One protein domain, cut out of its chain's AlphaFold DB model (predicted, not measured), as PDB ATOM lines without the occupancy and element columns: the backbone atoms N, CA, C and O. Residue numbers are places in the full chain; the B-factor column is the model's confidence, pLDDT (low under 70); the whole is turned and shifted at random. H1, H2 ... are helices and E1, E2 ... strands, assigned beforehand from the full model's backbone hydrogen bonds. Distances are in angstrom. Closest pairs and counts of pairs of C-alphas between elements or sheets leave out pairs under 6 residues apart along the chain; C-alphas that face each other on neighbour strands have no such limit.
ATOM      1  N   VAL A  41      19.367   3.117 -21.099       47.88
ATOM      2  CA  VAL A  41      20.795   3.001 -20.778       47.88
ATOM      3  C   VAL A  41      21.029   2.082 -19.575       47.88
ATOM      4  O   VAL A  41      21.912   1.228 -19.630       47.88
ATOM      5  N   VAL A  42      20.198   2.163 -18.528       46.78
ATOM      6  CA  VAL A  42      20.298   1.274 -17.353       46.78
ATOM      7  C   VAL A  42      19.972  -0.179 -17.717       46.78
ATOM      8  O   VAL A  42      20.715  -1.088 -17.348       46.78
ATOM      9  N   LEU A  43      18.913  -0.424 -18.497       38.31
ATOM     10  CA  LEU A  43      18.595  -1.772 -18.987       38.31
ATOM     11  C   LEU A  43      19.618  -2.276 -20.013       38.31
ATOM     12  O   LEU A  43      19.992  -3.444 -19.961       38.31
ATOM     13  N   GLY A  44      20.123  -1.413 -20.898       40.03
ATOM     14  CA  GLY A  44      21.180  -1.746 -21.856       40.03
ATOM     15  C   GLY A  44      22.508  -2.104 -21.183       40.03
ATOM     16  O   GLY A  44      23.175  -3.037 -21.621       40.03
ATOM     17  N   ALA A  45      22.851  -1.443 -20.073       51.53
ATOM     18  CA  ALA A  45      24.021  -1.757 -19.255       51.53
ATOM     19  C   ALA A  45      23.857  -3.075 -18.481       51.53
ATOM     20  O   ALA A  45      24.797  -3.866 -18.407       51.53
ATOM     21  N   ILE A  46      22.654  -3.362 -17.968       50.47
ATOM     22  CA  ILE A  46      22.343  -4.643 -17.311       50.47
ATOM     23  C   ILE A  46      22.370  -5.788 -18.335       50.47
ATOM     24  O   ILE A  46      23.019  -6.805 -18.106       50.47
ATOM     25  N   VAL A  47      21.719  -5.630 -19.489       43.19
ATOM     26  CA  VAL A  47      21.651  -6.668 -20.533       43.19
ATOM     27  C   VAL A  47      23.005  -6.848 -21.232       43.19
ATOM     28  O   VAL A  47      23.444  -7.983 -21.418       43.19
ATOM     29  N   GLY A  48      23.721  -5.764 -21.541       43.38
ATOM     30  CA  GLY A  48      25.088  -5.804 -22.071       43.38
ATOM     31  C   GLY A  48      26.086  -6.401 -21.075       43.38
ATOM     32  O   GLY A  48      26.926  -7.219 -21.457       43.38
ATOM     33  N   GLY A  49      25.925  -6.095 -19.783       50.19
ATOM     34  CA  GLY A  49      26.686  -6.697 -18.691       50.19
ATOM     35  C   GLY A  49      26.422  -8.197 -18.529       50.19
ATOM     36  O   GLY A  49      27.362  -8.949 -18.295       50.19
ATOM     37  N   ILE A  50      25.179  -8.665 -18.721       49.41
ATOM     38  CA  ILE A  50      24.818 -10.095 -18.660       49.41
ATOM     39  C   ILE A  50      25.367 -10.870 -19.866       49.41
ATOM     40  O   ILE A  50      25.885 -11.973 -19.686       49.41
ATOM     41  N   VAL A  51      25.299 -10.314 -21.082       49.97
ATOM     42  CA  VAL A  51      25.840 -10.972 -22.284       49.97
ATOM     43  C   VAL A  51      27.376 -11.020 -22.247       49.97
ATOM     44  O   VAL A  51      27.948 -12.060 -22.569       49.97
ATOM     45  N   GLY A  52      28.048  -9.972 -21.755       44.78
ATOM     46  CA  GLY A  52      29.500  -9.977 -21.520       44.78
ATOM     47  C   GLY A  52      29.948 -10.904 -20.377       44.78
ATOM     48  O   GLY A  52      31.020 -11.505 -20.448       44.78
ATOM     49  N   ASN A  53      29.102 -11.104 -19.355       54.59
ATOM     50  CA  ASN A  53      29.379 -11.980 -18.206       54.59
ATOM     51  C   ASN A  53      29.471 -13.470 -18.544       54.59
ATOM     52  O   ASN A  53      29.990 -14.240 -17.735       54.59
ATOM     53  N   GLN A  54      28.914 -13.895 -19.681       49.41
ATOM     54  CA  GLN A  54      28.911 -15.306 -20.079       49.41
ATOM     55  C   GLN A  54      30.239 -15.755 -20.714       49.41
ATOM     56  O   GLN A  54      30.443 -16.952 -20.886       49.41
ATOM     57  N   PHE A  55      31.163 -14.824 -20.992       51.97
ATOM     58  CA  PHE A  55      32.439 -15.099 -21.666       51.97
ATOM     59  C   PHE A  55      33.691 -14.847 -20.798       51.97
ATOM     60  O   PHE A  55      34.799 -14.801 -21.327       51.97
ATOM     61  N   GLY A  56      33.560 -14.711 -19.470       48.84
ATOM     62  CA  GLY A  56      34.691 -14.437 -18.569       48.84
ATOM     63  C   GLY A  56      34.658 -15.236 -17.262       48.84
ATOM     64  O   GLY A  56      33.653 -15.249 -16.554       48.84
ATOM     65  N   GLY A  57      35.773 -15.885 -16.915       60.44
ATOM     66  CA  GLY A  57      35.981 -16.534 -15.615       60.44
ATOM     67  C   GLY A  57      36.642 -15.601 -14.589       60.44
ATOM     68  O   GLY A  57      37.436 -14.731 -14.949       60.44
ATOM     69  N   GLY A  58      36.332 -15.789 -13.300       70.75
ATOM     70  CA  GLY A  58      37.002 -15.109 -12.180       70.75
ATOM     71  C   GLY A  58      37.008 -13.576 -12.285       70.75
ATOM     72  O   GLY A  58      35.968 -12.953 -12.487       70.75
ATOM     73  N   ASN A  59      38.193 -12.964 -12.188       73.44
ATOM     74  CA  ASN A  59      38.372 -11.504 -12.218       73.44
ATOM     75  C   ASN A  59      37.898 -10.849 -13.529       73.44
ATOM     76  O   ASN A  59      37.466  -9.697 -13.510       73.44
ATOM     77  N   GLY A  60      37.914 -11.580 -14.652       70.81
ATOM     78  CA  GLY A  60      37.408 -11.074 -15.932       70.81
ATOM     79  C   GLY A  60      35.909 -10.772 -15.887       70.81
ATOM     80  O   GLY A  60      35.454  -9.789 -16.464       70.81
ATOM     81  N   LYS A  61      35.153 -11.559 -15.113       76.31
ATOM     82  CA  LYS A  61      33.719 -11.364 -14.880       76.31
ATOM     83  C   LYS A  61      33.430 -10.055 -14.135       76.31
ATOM     84  O   LYS A  61      32.563  -9.273 -14.524       76.31
ATOM     85  N   THR A  62      34.196  -9.812 -13.071       82.19
ATOM     86  CA  THR A  62      34.121  -8.583 -12.265       82.19
ATOM     87  C   THR A  62      34.434  -7.357 -13.120       82.19
ATOM     88  O   THR A  62      33.679  -6.387 -13.112       82.19
ATOM     89  N   LEU A  63      35.503  -7.435 -13.916       83.25
ATOM     90  CA  LEU A  63      35.900  -6.346 -14.797       83.25
ATOM     91  C   LEU A  63      34.834  -6.042 -15.846       83.25
ATOM     92  O   LEU A  63      34.398  -4.902 -15.927       83.25
ATOM     93  N   MET A  64      34.328  -7.049 -16.561       76.75
ATOM     94  CA  MET A  64      33.276  -6.844 -17.564       76.75
ATOM     95  C   MET A  64      31.985  -6.265 -16.972       76.75
ATOM     96  O   MET A  64      31.353  -5.412 -17.592       76.75
ATOM     97  N   THR A  65      31.613  -6.679 -15.759       81.81
ATOM     98  CA  THR A  65      30.437  -6.133 -15.067       81.81
ATOM     99  C   THR A  65      30.612  -4.640 -14.767       81.81
ATOM    100  O   THR A  65      29.715  -3.845 -15.042       81.81
ATOM    101  N   ILE A  66      31.770  -4.245 -14.232       85.44
ATOM    102  CA  ILE A  66      32.044  -2.847 -13.869       85.44
ATOM    103  C   ILE A  66      32.236  -1.987 -15.119       85.44
ATOM    104  O   ILE A  66      31.717  -0.877 -15.157       85.44
ATOM    105  N   VAL A  67      32.877  -2.514 -16.167       86.62
ATOM    106  CA  VAL A  67      32.952  -1.859 -17.484       86.62
ATOM    107  C   VAL A  67      31.560  -1.533 -17.999       86.62
ATOM    108  O   VAL A  67      31.313  -0.388 -18.356       86.62
ATOM    109  N   GLY A  68      30.637  -2.499 -17.992       79.00
ATOM    110  CA  GLY A  68      29.266  -2.274 -18.449       79.00
ATOM    111  C   GLY A  68      28.542  -1.195 -17.644       79.00
ATOM    112  O   GLY A  68      27.847  -0.360 -18.219       79.00
ATOM    113  N   ALA A  69      28.735  -1.170 -16.324       83.06
ATOM    114  CA  ALA A  69      28.098  -0.189 -15.455       83.06
ATOM    115  C   ALA A  69      28.689   1.226 -15.611       83.06
ATOM    116  O   ALA A  69      27.932   2.186 -15.724       83.06
ATOM    117  N   VAL A  70      30.019   1.354 -15.671       84.94
ATOM    118  CA  VAL A  70      30.721   2.633 -15.883       84.94
ATOM    119  C   VAL A  70      30.443   3.176 -17.287       84.94
ATOM    120  O   VAL A  70      30.055   4.332 -17.439       84.94
ATOM    121  N   ALA A  71      30.564   2.332 -18.316       83.12
ATOM    122  CA  ALA A  71      30.248   2.709 -19.691       83.12
ATOM    123  C   ALA A  71      28.771   3.085 -19.843       83.12
ATOM    124  O   ALA A  71      28.461   4.084 -20.482       83.12
ATOM    125  N   GLY A  72      27.865   2.332 -19.211       77.31
ATOM    126  CA  GLY A  72      26.439   2.644 -19.176       77.31
ATOM    127  C   GLY A  72      26.164   4.004 -18.547       77.31
ATOM    128  O   GLY A  72      25.514   4.843 -19.158       77.31
ATOM    129  N   ALA A  73      26.716   4.272 -17.367       78.88
ATOM    130  CA  ALA A  73      26.518   5.544 -16.680       78.88
ATOM    131  C   ALA A  73      27.016   6.762 -17.476       78.88
ATOM    132  O   ALA A  73      26.461   7.849 -17.342       78.88
ATOM    133  N   TRP A  74      28.022   6.586 -18.335       81.19
ATOM    134  CA  TRP A  74      28.529   7.652 -19.203       81.19
ATOM    135  C   TRP A  74      28.003   7.599 -20.636       81.19
ATOM    136  O   TRP A  74      28.285   8.512 -21.403       81.19
ATOM    137  N   ALA A  75      27.205   6.599 -21.018       77.06
ATOM    138  CA  ALA A  75      26.773   6.411 -22.406       77.06
ATOM    139  C   ALA A  75      26.018   7.629 -22.981       77.06
ATOM    140  O   ALA A  75      26.031   7.864 -24.190       77.06
ATOM    141  N   GLY A  76      25.371   8.424 -22.121       67.44
ATOM    142  CA  GLY A  76      24.697   9.669 -22.500       67.44
ATOM    143  C   GLY A  76      25.603  10.905 -22.582       67.44
ATOM    144  O   GLY A  76      25.223  11.882 -23.231       67.44
ATOM    145  N   SER A  77      26.788  10.882 -21.963       77.88
ATOM    146  CA  SER A  77      27.676  12.044 -21.857       77.88
ATOM    147  C   SER A  77      28.575  12.207 -23.089       77.88
ATOM    148  O   SER A  77      28.847  11.262 -23.834       77.88
ATOM    149  N   SER A  78      29.040  13.434 -23.332       77.62
ATOM    150  CA  SER A  78      30.039  13.735 -24.366       77.62
ATOM    151  C   SER A  78      31.346  12.974 -24.133       77.62
ATOM    152  O   SER A  78      31.928  12.465 -25.092       77.62
ATOM    153  N   ILE A  79      31.730  12.781 -22.867       81.00
ATOM    154  CA  ILE A  79      32.875  11.948 -22.484       81.00
ATOM    155  C   ILE A  79      32.679  10.501 -22.899       81.00
ATOM    156  O   ILE A  79      33.547   9.980 -23.594       81.00
ATOM    157  N   GLY A  80      31.560   9.862 -22.537       78.94
ATOM    158  CA  GLY A  80      31.338   8.452 -22.866       78.94
ATOM    159  C   GLY A  80      31.334   8.201 -24.372       78.94
ATOM    160  O   GLY A  80      31.891   7.214 -24.828       78.94
ATOM    161  N   LYS A  81      30.816   9.146 -25.168       80.31
ATOM    162  CA  LYS A  81      30.901   9.091 -26.641       80.31
ATOM    163  C   LYS A  81      32.323   9.237 -27.178       80.31
ATOM    164  O   LYS A  81      32.601   8.797 -28.290       80.31
ATOM    165  N   SER A  82      33.191   9.913 -26.431       82.00
ATOM    166  CA  SER A  82      34.591  10.109 -26.798       82.00
ATOM    167  C   SER A  82      35.496   8.966 -26.330       82.00
ATOM    168  O   SER A  82      36.619   8.876 -26.816       82.00
ATOM    169  N   MET A  83      35.052   8.141 -25.382       85.38
ATOM    170  CA  MET A  83      35.804   7.000 -24.860       85.38
ATOM    171  C   MET A  83      35.586   5.779 -25.748       85.38
ATOM    172  O   MET A  83      34.467   5.504 -26.183       85.38
ATOM    173  N   ASP A  84      36.657   5.037 -26.019       87.19
ATOM    174  CA  ASP A  84      36.538   3.732 -26.661       87.19
ATOM    175  C   ASP A  84      36.359   2.604 -25.626       87.19
ATOM    176  O   ASP A  84      36.361   2.810 -24.408       87.19
ATOM    177  N   ALA A  85      36.156   1.374 -26.109       84.56
ATOM    178  CA  ALA A  85      35.961   0.213 -25.242       84.56
ATOM    179  C   ALA A  85      37.151  -0.033 -24.297       84.56
ATOM    180  O   ALA A  85      36.971  -0.577 -23.205       84.56
ATOM    181  N   GLU A  86      38.358   0.356 -24.700       87.56
ATOM    182  CA  GLU A  86      39.556   0.161 -23.901       87.56
ATOM    183  C   GLU A  86      39.722   1.258 -22.845       87.56
ATOM    184  O   GLU A  86      40.114   0.959 -21.718       87.56
ATOM    185  N   ASP A  87      39.318   2.492 -23.143       90.50
ATOM    186  CA  ASP A  87      39.221   3.561 -22.146       90.50
ATOM    187  C   ASP A  87      38.184   3.222 -21.064       90.50
ATOM    188  O   ASP A  87      38.441   3.389 -19.869       90.50
ATOM    189  N   HIS A  88      37.026   2.672 -21.451       88.94
ATOM    190  CA  HIS A  88      36.039   2.165 -20.490       88.94
ATOM    191  C   HIS A  88      36.597   1.018 -19.639       88.94
ATOM    192  O   HIS A  88      36.302   0.912 -18.446       88.94
ATOM    193  N   HIS A  89      37.435   0.174 -20.238       90.25
ATOM    194  CA  HIS A  89      38.126  -0.902 -19.546       90.25
ATOM    195  C   HIS A  89      39.160  -0.388 -18.535       90.25
ATOM    196  O   HIS A  89      39.204  -0.885 -17.407       90.25
ATOM    197  N   GLU A  90      39.949   0.631 -18.878       93.44
ATOM    198  CA  GLU A  90      40.886   1.266 -17.944       93.44
ATOM    199  C   GLU A  90      40.166   2.003 -16.807       93.44
ATOM    200  O   GLU A  90      40.546   1.848 -15.642       93.44
ATOM    201  N   ALA A  91      39.070   2.707 -17.102       92.56
ATOM    202  CA  ALA A  91      38.233   3.332 -16.078       92.56
ATOM    203  C   ALA A  91      37.660   2.295 -15.094       92.56
ATOM    204  O   ALA A  91      37.717   2.485 -13.876       92.56
ATOM    205  N   ALA A  92      37.180   1.152 -15.586       91.69
ATOM    206  CA  ALA A  92      36.690   0.077 -14.727       91.69
ATOM    207  C   ALA A  92      37.798  -0.567 -13.881       91.69
ATOM    208  O   ALA A  92      37.586  -0.863 -12.702       91.69
ATOM    209  N   LYS A  93      39.003  -0.750 -14.440       93.31
ATOM    210  CA  LYS A  93      40.169  -1.208 -13.667       93.31
ATOM    211  C   LYS A  93      40.527  -0.231 -12.555       93.31
ATOM    212  O   LYS A  93      40.869  -0.679 -11.462       93.31
ATOM    213  N   ALA A  94      40.465   1.074 -12.816       95.00
ATOM    214  CA  ALA A  94      40.709   2.088 -11.795       95.00
ATOM    215  C   ALA A  94      39.698   1.960 -10.645       95.00
ATOM    216  O   ALA A  94      40.096   1.951  -9.481       95.00
ATOM    217  N   MET A  95      38.420   1.741 -10.965       92.56
ATOM    218  CA  MET A  95      37.370   1.512  -9.971       92.56
ATOM    219  C   MET A  95      37.586   0.233  -9.146       92.56
ATOM    220  O   MET A  95      37.509   0.276  -7.918       92.56
ATOM    221  N   ILE A  96      37.933  -0.891  -9.782       91.94
ATOM    222  CA  ILE A  96      38.250  -2.151  -9.078       91.94
ATOM    223  C   ILE A  96      39.487  -1.995  -8.200       91.94
ATOM    224  O   ILE A  96      39.485  -2.407  -7.044       91.94
ATOM    225  N   SER A  97      40.532  -1.352  -8.719       93.19
ATOM    226  CA  SER A  97      41.746  -1.097  -7.950       93.19
ATOM    227  C   SER A  97      41.466  -0.221  -6.728       93.19
ATOM    228  O   SER A  97      42.023  -0.482  -5.663       93.19
ATOM    229  N   GLY A  98      40.584   0.776  -6.855       92.94
ATOM    230  CA  GLY A  98      40.108   1.574  -5.726       92.94
ATOM    231  C   GLY A  98      39.362   0.731  -4.691       92.94
ATOM    232  O   GLY A  98      39.576   0.901  -3.493       92.94
ATOM    233  N   TYR A  99      38.551  -0.237  -5.130       92.44
ATOM    234  CA  TYR A  99      37.889  -1.176  -4.225       92.44
ATOM    235  C   TYR A  99      38.866  -2.090  -3.475       92.44
ATOM    236  O   TYR A  99      38.668  -2.336  -2.284       92.44
ATOM    237  N   ASP A 100      39.905  -2.600  -4.132       92.88
ATOM    238  CA  ASP A 100      40.860  -3.526  -3.506       92.88
ATOM    239  C   ASP A 100      41.804  -2.828  -2.510       92.88
ATOM    240  O   ASP A 100      42.313  -3.460  -1.582       92.88
ATOM    241  N   LYS A 101      42.011  -1.517  -2.662       94.25
ATOM    242  CA  LYS A 101      42.799  -0.696  -1.735       94.25
ATOM    243  C   LYS A 101      42.047  -0.414  -0.423       94.25
ATOM    244  O   LYS A 101      40.820  -0.549  -0.352       94.25
ATOM    245  N   PRO A 102      42.757  -0.017   0.653       95.12
ATOM    246  CA  PRO A 102      42.120   0.576   1.823       95.12
ATOM    247  C   PRO A 102      41.231   1.764   1.441       95.12
ATOM    248  O   PRO A 102      41.398   2.367   0.385       95.12
ATOM    249  N   ILE A 103      40.286   2.080   2.322       94.69
ATOM    250  CA  ILE A 103      39.396   3.237   2.183       94.69
ATOM    251  C   ILE A 103      40.215   4.511   1.982       94.69
ATOM    252  O   ILE A 103      41.233   4.698   2.649       94.69
ATOM    253  N   GLY A 104      39.731   5.383   1.104       95.19
ATOM    254  CA  GLY A 104      40.388   6.627   0.736       95.19
ATOM    255  C   GLY A 104      40.542   6.760  -0.770       95.19
ATOM    256  O   GLY A 104      39.760   6.199  -1.547       95.19
ATOM    257  N   ASP A 105      41.553   7.525  -1.161       96.50
ATOM    258  CA  ASP A 105      41.764   7.932  -2.540       96.50
ATOM    259  C   ASP A 105      42.672   6.973  -3.300       96.50
ATOM    260  O   ASP A 105      43.697   6.480  -2.821       96.50
ATOM    261  N   SER A 106      42.311   6.747  -4.553       96.06
ATOM    262  CA  SER A 106      43.153   6.081  -5.525       96.06
ATOM    263  C   SER A 106      43.109   6.843  -6.835       96.06
ATOM    264  O   SER A 106      42.094   7.421  -7.205       96.06
ATOM    265  N   HIS A 107      44.235   6.867  -7.528       95.81
ATOM    266  CA  HIS A 107      44.385   7.590  -8.775       95.81
ATOM    267  C   HIS A 107      45.049   6.669  -9.797       95.81
ATOM    268  O   HIS A 107      45.925   5.866  -9.453       95.81
ATOM    269  N   ARG A 108      44.593   6.766 -11.042       95.56
ATOM    270  CA  ARG A 108      45.164   6.080 -12.191       95.56
ATOM    271  C   ARG A 108      45.158   7.029 -13.373       95.56
ATOM    272  O   ARG A 108      44.149   7.674 -13.624       95.56
ATOM    273  N   GLU A 109      46.235   7.033 -14.131       95.69
ATOM    274  CA  GLU A 109      46.344   7.793 -15.367       95.69
ATOM    275  C   GLU A 109      46.718   6.864 -16.519       95.69
ATOM    276  O   GLU A 109      47.362   5.827 -16.323       95.69
ATOM    277  N   TRP A 110      46.282   7.214 -17.723       94.88
ATOM    278  CA  TRP A 110      46.703   6.540 -18.942       94.88
ATOM    279  C   TRP A 110      46.715   7.507 -20.120       94.88
ATOM    280  O   TRP A 110      46.072   8.554 -20.113       94.88
ATOM    281  N   ASN A 111      47.479   7.150 -21.150       93.44
ATOM    282  CA  ASN A 111      47.538   7.890 -22.401       93.44
ATOM    283  C   ASN A 111      47.099   6.974 -23.539       93.44
ATOM    284  O   ASN A 111      47.548   5.829 -23.625       93.44
ATOM    285  N   ARG A 112      46.240   7.477 -24.424       88.81
ATOM    286  CA  ARG A 112      45.713   6.718 -25.561       88.81
ATOM    287  C   ARG A 112      45.454   7.650 -26.731       88.81
ATOM    288  O   ARG A 112      44.827   8.686 -26.559       88.81
ATOM    289  N   ASN A 113      45.932   7.291 -27.922       88.44
ATOM    290  CA  ASN A 113      45.685   8.049 -29.158       88.44
ATOM    291  C   ASN A 113      46.011   9.555 -29.037       88.44
ATOM    292  O   ASN A 113      45.299  10.394 -29.575       88.44
ATOM    293  N   GLY A 114      47.065   9.910 -28.293       86.44
ATOM    294  CA  GLY A 114      47.449  11.309 -28.055       86.44
ATOM    295  C   GLY A 114      46.524  12.088 -27.110       86.44
ATOM    296  O   GLY A 114      46.621  13.311 -27.050       86.44
ATOM    297  N   ARG A 115      45.630  11.404 -26.391       89.06
ATOM    298  CA  ARG A 115      44.811  11.949 -25.303       89.06
ATOM    299  C   ARG A 115      45.331  11.440 -23.965       89.06
ATOM    300  O   ARG A 115      45.778  10.293 -23.866       89.06
ATOM    301  N   HIS A 116      45.252  12.297 -22.956       92.38
ATOM    302  CA  HIS A 116      45.572  11.969 -21.573       92.38
ATOM    303  C   HIS A 116      44.273  11.763 -20.796       92.38
ATOM    304  O   HIS A 116      43.303  12.500 -20.990       92.38
ATOM    305  N   PHE A 117      44.258  10.752 -19.941       94.19
ATOM    306  CA  PHE A 117      43.120  10.379 -19.123       94.19
ATOM    307  C   PHE A 117      43.576  10.232 -17.684       94.19
ATOM    308  O   PHE A 117      44.610   9.627 -17.398       94.19
ATOM    309  N   GLU A 118      42.752  10.729 -16.780       95.38
ATOM    310  CA  GLU A 118      42.963  10.652 -15.350       95.38
ATOM    311  C   GLU A 118      41.697  10.100 -14.701       95.38
ATOM    312  O   GLU A 118      40.610  10.587 -14.971       95.38
ATOM    313  N   SER A 119      41.820   9.099 -13.836       95.31
ATOM    314  CA  SER A 119      40.729   8.536 -13.047       95.31
ATOM    315  C   SER A 119      41.078   8.613 -11.568       95.31
ATOM    316  O   SER A 119      41.989   7.925 -11.106       95.31
ATOM    317  N   ARG A 120      40.298   9.368 -10.799       96.94
ATOM    318  CA  ARG A 120      40.354   9.411  -9.336       96.94
ATOM    319  C   ARG A 120      39.171   8.646  -8.769       96.94
ATOM    320  O   ARG A 120      38.042   8.877  -9.176       96.94
ATOM    321  N   VAL A 121      39.421   7.724  -7.852       96.94
ATOM    322  CA  VAL A 121      38.394   6.920  -7.188       96.94
ATOM    323  C   VAL A 121      38.551   7.098  -5.689       96.94
ATOM    324  O   VAL A 121      39.537   6.636  -5.110       96.94
ATOM    325  N   HIS A 122      37.569   7.748  -5.077       97.19
ATOM    326  CA  HIS A 122      37.437   7.893  -3.638       97.19
ATOM    327  C   HIS A 122      36.492   6.817  -3.112       97.19
ATOM    328  O   HIS A 122      35.342   6.729  -3.542       97.19
ATOM    329  N   THR A 123      36.955   5.994  -2.174       96.69
ATOM    330  CA  THR A 123      36.115   4.990  -1.518       96.69
ATOM    331  C   THR A 123      35.878   5.346  -0.061       96.69
ATOM    332  O   THR A 123      36.791   5.794   0.628       96.69
ATOM    333  N   ARG A 124      34.658   5.105   0.425       96.00
ATOM    334  CA  ARG A 124      34.247   5.307   1.819       96.00
ATOM    335  C   ARG A 124      33.428   4.126   2.329       96.00
ATOM    336  O   ARG A 124      32.719   3.466   1.567       96.00
ATOM    337  N   ASN A 125      33.498   3.877   3.634       94.50
ATOM    338  CA  ASN A 125      32.578   2.949   4.289       94.50
ATOM    339  C   ASN A 125      31.211   3.600   4.489       94.50
ATOM    340  O   ASN A 125      31.105   4.799   4.743       94.50
ATOM    341  N   ASP A 126      30.168   2.781   4.430       91.19
ATOM    342  CA  ASP A 126      28.810   3.185   4.762       91.19
ATOM    343  C   ASP A 126      28.098   1.992   5.402       91.19
ATOM    344  O   ASP A 126      27.892   0.951   4.773       91.19
ATOM    345  N   SER A 127      27.750   2.138   6.682       89.00
ATOM    346  CA  SER A 127      27.184   1.058   7.497       89.00
ATOM    347  C   SER A 127      25.876   0.498   6.933       89.00
ATOM    348  O   SER A 127      25.493  -0.611   7.295       89.00
ATOM    349  N   ARG A 128      25.205   1.223   6.025       90.25
ATOM    350  CA  ARG A 128      23.951   0.794   5.390       90.25
ATOM    351  C   ARG A 128      24.120  -0.392   4.438       90.25
ATOM    352  O   ARG A 128      23.171  -1.148   4.266       90.25
ATOM    353  N   TYR A 129      25.300  -0.575   3.842       86.94
ATOM    354  CA  TYR A 129      25.539  -1.619   2.832       86.94
ATOM    355  C   TYR A 129      26.286  -2.849   3.375       86.94
ATOM    356  O   TYR A 129      26.445  -3.847   2.672       86.94
ATOM    357  N   GLY A 130      26.716  -2.814   4.639       88.69
ATOM    358  CA  GLY A 130      27.453  -3.902   5.284       88.69
ATOM    359  C   GLY A 130      28.961  -3.894   5.003       88.69
ATOM    360  O   GLY A 130      29.478  -3.130   4.194       88.69
ATOM    361  N   SER A 131      29.694  -4.774   5.691       87.62
ATOM    362  CA  SER A 131      31.169  -4.759   5.748       87.62
ATOM    363  C   SER A 131      31.888  -5.167   4.457       87.62
ATOM    364  O   SER A 131      33.101  -4.996   4.349       87.62
ATOM    365  N   ARG A 132      31.168  -5.726   3.479       88.81
ATOM    366  CA  ARG A 132      31.711  -6.148   2.174       88.81
ATOM    367  C   ARG A 132      31.435  -5.141   1.061       88.81
ATOM    368  O   ARG A 132      31.651  -5.464  -0.107       88.81
ATOM    369  N   CYS A 133      30.927  -3.969   1.420       93.88
ATOM    370  CA  CYS A 133      30.572  -2.923   0.485       93.88
ATOM    371  C   CYS A 133      31.324  -1.634   0.806       93.88
ATOM    372  O   CYS A 133      31.557  -1.300   1.966       93.88
ATOM    373  N   LYS A 134      31.683  -0.904  -0.246       95.25
ATOM    374  CA  LYS A 134      32.274   0.430  -0.188       95.25
ATOM    375  C   LYS A 134      31.467   1.336  -1.101       95.25
ATOM    376  O   LYS A 134      31.165   0.954  -2.228       95.25
ATOM    377  N   VAL A 135      31.138   2.534  -0.638       95.06
ATOM    378  CA  VAL A 135      30.653   3.572  -1.550       95.06
ATOM    379  C   VAL A 135      31.865   4.119  -2.284       95.06
ATOM    380  O   VAL A 135      32.894   4.375  -1.661       95.06
ATOM    381  N   ALA A 136      31.759   4.251  -3.595       95.81
ATOM    382  CA  ALA A 136      32.829   4.700  -4.457       95.81
ATOM    383  C   ALA A 136      32.347   5.865  -5.317       95.81
ATOM    384  O   ALA A 136      31.304   5.786  -5.962       95.81
ATOM    385  N   TYR A 137      33.132   6.932  -5.316       95.69
ATOM    386  CA  TYR A 137      32.988   8.075  -6.199       95.69
ATOM    387  C   TYR A 137      34.170   8.060  -7.161       95.69
ATOM    388  O   TYR A 137      35.318   8.126  -6.722       95.69
ATOM    389  N   GLN A 138      33.901   7.920  -8.453       95.12
ATOM    390  CA  GLN A 138      34.910   7.983  -9.497       95.12
ATOM    391  C   GLN A 138      34.733   9.256 -10.305       95.12
ATOM    392  O   GLN A 138      33.638   9.564 -10.758       95.12
ATOM    393  N   GLU A 139      35.832   9.953 -10.527       94.56
ATOM    394  CA  GLU A 139      35.942  11.093 -11.419       94.56
ATOM    395  C   GLU A 139      36.961  10.755 -12.501       94.56
ATOM    396  O   GLU A 139      38.091  10.370 -12.198       94.56
ATOM    397  N   VAL A 140      36.552  10.871 -13.759       93.81
ATOM    398  CA  VAL A 140      37.413  10.731 -14.927       93.81
ATOM    399  C   VAL A 140      37.544  12.076 -15.614       93.81
ATOM    400  O   VAL A 140      36.554  12.669 -16.041       93.81
ATOM    401  N   THR A 141      38.783  12.531 -15.750       93.88
ATOM    402  CA  THR A 141      39.155  13.704 -16.530       93.88
ATOM    403  C   THR A 141      39.776  13.241 -17.832       93.88
ATOM    404  O   THR A 141      40.727  12.459 -17.832       93.88
ATOM    405  N   VAL A 142      39.267  13.750 -18.947       92.69
ATOM    406  CA  VAL A 142      39.833  13.502 -20.267       92.69
ATOM    407  C   VAL A 142      40.311  14.808 -20.868       92.69
ATOM    408  O   VAL A 142      39.566  15.780 -20.922       92.69
ATOM    409  N   TYR A 143      41.546  14.826 -21.350       90.56
ATOM    410  CA  TYR A 143      42.119  15.993 -22.004       90.56
ATOM    411  C   TYR A 143      41.957  15.849 -23.521       90.56
ATOM    412  O   TYR A 143      42.398  14.858 -24.118       90.56
ATOM    413  N   ASP A 144      41.285  16.816 -24.154       84.25
ATOM    414  CA  ASP A 144      41.177  16.870 -25.615       84.25
ATOM    415  C   ASP A 144      42.537  17.207 -26.264       84.25
ATOM    416  O   ASP A 144      43.501  17.582 -25.596       84.25
ATOM    417  N   HIS A 145      42.642  17.107 -27.593       82.56
ATOM    418  CA  HIS A 145      43.883  17.449 -28.310       82.56
ATOM    419  C   HIS A 145      44.294  18.928 -28.189       82.56
ATOM    420  O   HIS A 145      45.405  19.290 -28.569       82.56
ATOM    421  N   ARG A 146      43.404  19.796 -27.695       85.38
ATOM    422  CA  ARG A 146      43.673  21.210 -27.402       85.38
ATOM    423  C   ARG A 146      44.054  21.417 -25.930       85.38
ATOM    424  O   ARG A 146      44.218  22.560 -25.514       85.38
ATOM    425  N   GLY A 147      44.178  20.339 -25.153       84.19
ATOM    426  CA  GLY A 147      44.503  20.357 -23.730       84.19
ATOM    427  C   GLY A 147      43.350  20.790 -22.826       84.19
ATOM    428  O   GLY A 147      43.585  21.081 -21.656       84.19
ATOM    429  N   ARG A 148      42.112  20.867 -23.330       88.12
ATOM    430  CA  ARG A 148      40.959  21.227 -22.497       88.12
ATOM    431  C   ARG A 148      40.493  20.000 -21.712       88.12
ATOM    432  O   ARG A 148      40.253  18.964 -22.340       88.12
ATOM    433  N   PRO A 149      40.361  20.102 -20.379       91.31
ATOM    434  CA  PRO A 149      39.849  19.012 -19.571       91.31
ATOM    435  C   PRO A 149      38.327  18.923 -19.699       91.31
ATOM    436  O   PRO A 149      37.618  19.929 -19.675       91.31
ATOM    437  N   GLU A 150      37.832  17.700 -19.805       89.50
ATOM    438  CA  GLU A 150      36.425  17.354 -19.685       89.50
ATOM    439  C   GLU A 150      36.285  16.360 -18.529       89.50
ATOM    440  O   GLU A 150      37.014  15.369 -18.484       89.50
ATOM    441  N   HIS A 151      35.362  16.611 -17.599       89.44
ATOM    442  CA  HIS A 151      35.170  15.778 -16.408       89.44
ATOM    443  C   HIS A 151      33.853  15.002 -16.476       89.44
ATOM    444  O   HIS A 151      32.804  15.567 -16.788       89.44
ATOM    445  N   ALA A 152      33.900  13.714 -16.148       88.25
ATOM    446  CA  ALA A 152      32.734  12.882 -15.889       88.25
ATOM    447  C   ALA A 152      32.910  12.245 -14.523       88.25
ATOM    448  O   ALA A 152      33.971  11.707 -14.221       88.25
ATOM    449  N   SER A 153      31.863  12.256 -13.712       91.00
ATOM    450  CA  SER A 153      31.867  11.540 -12.449       91.00
ATOM    451  C   SER A 153      30.728  10.544 -12.367       91.00
ATOM    452  O   SER A 153      29.756  10.586 -13.123       91.00
ATOM    453  N   ILE A 154      30.908   9.580 -11.478       90.12
ATOM    454  CA  ILE A 154      29.935   8.555 -11.163       90.12
ATOM    455  C   ILE A 154      30.090   8.185  -9.693       90.12
ATOM    456  O   ILE A 154      31.190   7.901  -9.218       90.12
ATOM    457  N   GLU A 155      28.984   8.184  -8.961       92.00
ATOM    458  CA  GLU A 155      28.928   7.641  -7.607       92.00
ATOM    459  C   GLU A 155      28.189   6.306  -7.643       92.00
ATOM    460  O   GLU A 155      27.287   6.100  -8.453       92.00
ATOM    461  N   GLY A 156      28.551   5.382  -6.765       91.81
ATOM    462  CA  GLY A 156      27.812   4.144  -6.584       91.81
ATOM    463  C   GLY A 156      28.371   3.287  -5.467       91.81
ATOM    464  O   GLY A 156      29.252   3.694  -4.712       91.81
ATOM    465  N   VAL A 157      27.852   2.071  -5.351       93.56
ATOM    466  CA  VAL A 157      28.252   1.116  -4.319       93.56
ATOM    467  C   VAL A 157      28.956  -0.068  -4.965       93.56
ATOM    468  O   VAL A 157      28.407  -0.722  -5.853       93.56
ATOM    469  N   LEU A 158      30.171  -0.347  -4.499       92.44
ATOM    470  CA  LEU A 158      30.953  -1.529  -4.839       92.44
ATOM    471  C   LEU A 158      30.764  -2.583  -3.753       92.44
ATOM    472  O   LEU A 158      31.151  -2.354  -2.611       92.44
ATOM    473  N   CYS A 159      30.210  -3.741  -4.099       91.00
ATOM    474  CA  CYS A 159      29.981  -4.838  -3.159       91.00
ATOM    475  C   CYS A 159      30.655  -6.123  -3.635       91.00
ATOM    476  O   CYS A 159      30.483  -6.528  -4.789       91.00
ATOM    477  N   LYS A 160      31.382  -6.795  -2.732       89.50
ATOM    478  CA  LYS A 160      31.989  -8.106  -2.997       89.50
ATOM    479  C   LYS A 160      31.091  -9.242  -2.536       89.50
ATOM    480  O   LYS A 160      30.907  -9.455  -1.334       89.50
ATOM    481  N   ASP A 161      30.633 -10.037  -3.492       85.62
ATOM    482  CA  ASP A 161      29.813 -11.219  -3.262       85.62
ATOM    483  C   ASP A 161      30.543 -12.248  -2.377       85.62
ATOM    484  O   ASP A 161      31.758 -12.457  -2.486       85.62
ATOM    485  N   SER A 162      29.814 -12.873  -1.451       81.06
ATOM    486  CA  SER A 162      30.378 -13.802  -0.465       81.06
ATOM    487  C   SER A 162      30.642 -15.201  -1.002       81.06
ATOM    488  O   SER A 162      31.545 -15.864  -0.497       81.06
ATOM    489  N   ARG A 163      29.898 -15.637  -2.021       81.75
ATOM    490  CA  ARG A 163      29.984 -16.990  -2.586       81.75
ATOM    491  C   ARG A 163      30.990 -17.058  -3.725       81.75
ATOM    492  O   ARG A 163      31.742 -18.015  -3.838       81.75
ATOM    493  N   THR A 164      30.987 -16.038  -4.571       81.19
ATOM    494  CA  THR A 164      31.762 -15.986  -5.813       81.19
ATOM    495  C   THR A 164      33.000 -15.107  -5.704       81.19
ATOM    496  O   THR A 164      33.890 -15.215  -6.542       81.19
ATOM    497  N   GLY A 165      33.063 -14.220  -4.706       82.31
ATOM    498  CA  GLY A 165      34.166 -13.272  -4.539       82.31
ATOM    499  C   GLY A 165      34.195 -12.139  -5.568       82.31
ATOM    500  O   GLY A 165      35.099 -11.311  -5.498       82.31
ATOM    501  N   ASN A 166      33.226 -12.078  -6.486       83.69
ATOM    502  CA  ASN A 166      33.155 -11.040  -7.510       83.69
ATOM    503  C   ASN A 166      32.747  -9.694  -6.917       83.69
ATOM    504  O   ASN A 166      31.924  -9.642  -6.001       83.69
ATOM    505  N   VAL A 167      33.287  -8.615  -7.479       86.00
ATOM    506  CA  VAL A 167      32.880  -7.248  -7.138       86.00
ATOM    507  C   VAL A 167      31.829  -6.789  -8.143       86.00
ATOM    508  O   VAL A 167      31.944  -7.026  -9.343       86.00
ATOM    509  N   THR A 168      30.784  -6.151  -7.641       86.75
ATOM    510  CA  THR A 168      29.704  -5.572  -8.442       86.75
ATOM    511  C   THR A 168      29.616  -4.089  -8.147       86.75
ATOM    512  O   THR A 168      29.817  -3.691  -7.002       86.75
ATOM    513  N   PHE A 169      29.335  -3.284  -9.170       88.25
ATOM    514  CA  PHE A 169      29.131  -1.848  -9.031       88.25
ATOM    515  C   PHE A 169      27.674  -1.501  -9.313       88.25
ATOM    516  O   PHE A 169      27.130  -1.899 -10.342       88.25
ATOM    517  N   THR A 170      27.058  -0.758  -8.398       87.31
ATOM    518  CA  THR A 170      25.689  -0.251  -8.534       87.31
ATOM    519  C   THR A 170      25.731   1.276  -8.523       87.31
ATOM    520  O   THR A 170      25.986   1.836  -7.455       87.31
ATOM    521  N   PRO A 171      25.513   1.957  -9.664       85.19
ATOM    522  CA  PRO A 171      25.496   3.416  -9.725       85.19
ATOM    523  C   PRO A 171      24.404   4.012  -8.823       85.19
ATOM    524  O   PRO A 171      23.294   3.477  -8.751       85.19
ATOM    525  N   ASN A 172      24.715   5.122  -8.159       79.88
ATOM    526  CA  ASN A 172      23.750   5.970  -7.469       79.88
ATOM    527  C   ASN A 172      23.134   6.924  -8.508       79.88
ATOM    528  O   ASN A 172      23.858   7.446  -9.355       79.88
TER     529      ASN A 172
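Overview. This is residues 41 to 172 of the 173 residues of the protein "17 kDa surface antigen" of Parcubacteria group bacterium GW2011_GWA2_47_7 (UniProt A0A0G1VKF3). A twisted sheet of five strands curls round one helix, H4; H2 crosses H4 on the same face, H1 packs on H2 away from the sheet, and the sheet's other face is bare. The printed part has 132 residues, with H1 to H4 and then E1 to E5 along the chain, a mixed class of helices and strands. The sheet's order E1 E2 E3 E4 E5 is a meander, each strand the antiparallel neighbour of the one before. The whole is compact, with a radius of gyration of the C-alphas of 14.3 A and spans of 47, 32 and 22 A.

Along the chain. Find C-alpha 41 at (20.795, 3.001, -20.778); from there H1 runs to residue 53. H2, residues 59 to 74, and H4, residues 85 to 100, are each 22.6 A long, with H3, residues 78 to 82, between them. Next come E1, residues 104 to 112, E2, 115 to 124, E3, 133 to 143, and E4, 149 to 160, 32.7 A long, which bends by 55 degrees at residue 156. E5, residues 167 to 171, ends at (25.496, 3.416, -9.725).

Arrangement. Look along the sheet for N 106 and O 121, N 120 and O 139, N 138 and O 154, and N 157 and O 170, each 2.8 A apart. H2 and H4 on one face make two layers, helices over a sheet; they touch at the C-alphas of Val 67 and Ala 92, 5.0 A, at a steep tilt of 67 degrees. H1 and H2 form a helical hairpin, closest at C-alphas 45 and 72, 5.0 A. H3 is on the sheet, over E4. In H1 to H4 every O i to N i+4 pair is within hydrogen-bond range.

Size, cuts and confidence. The farthest C-alphas, of Arg 146 and Arg 163, are 47.6 A apart. The printed part has no cut and no long link. Residues 41 to 57 and residue 76 are under pLDDT 70.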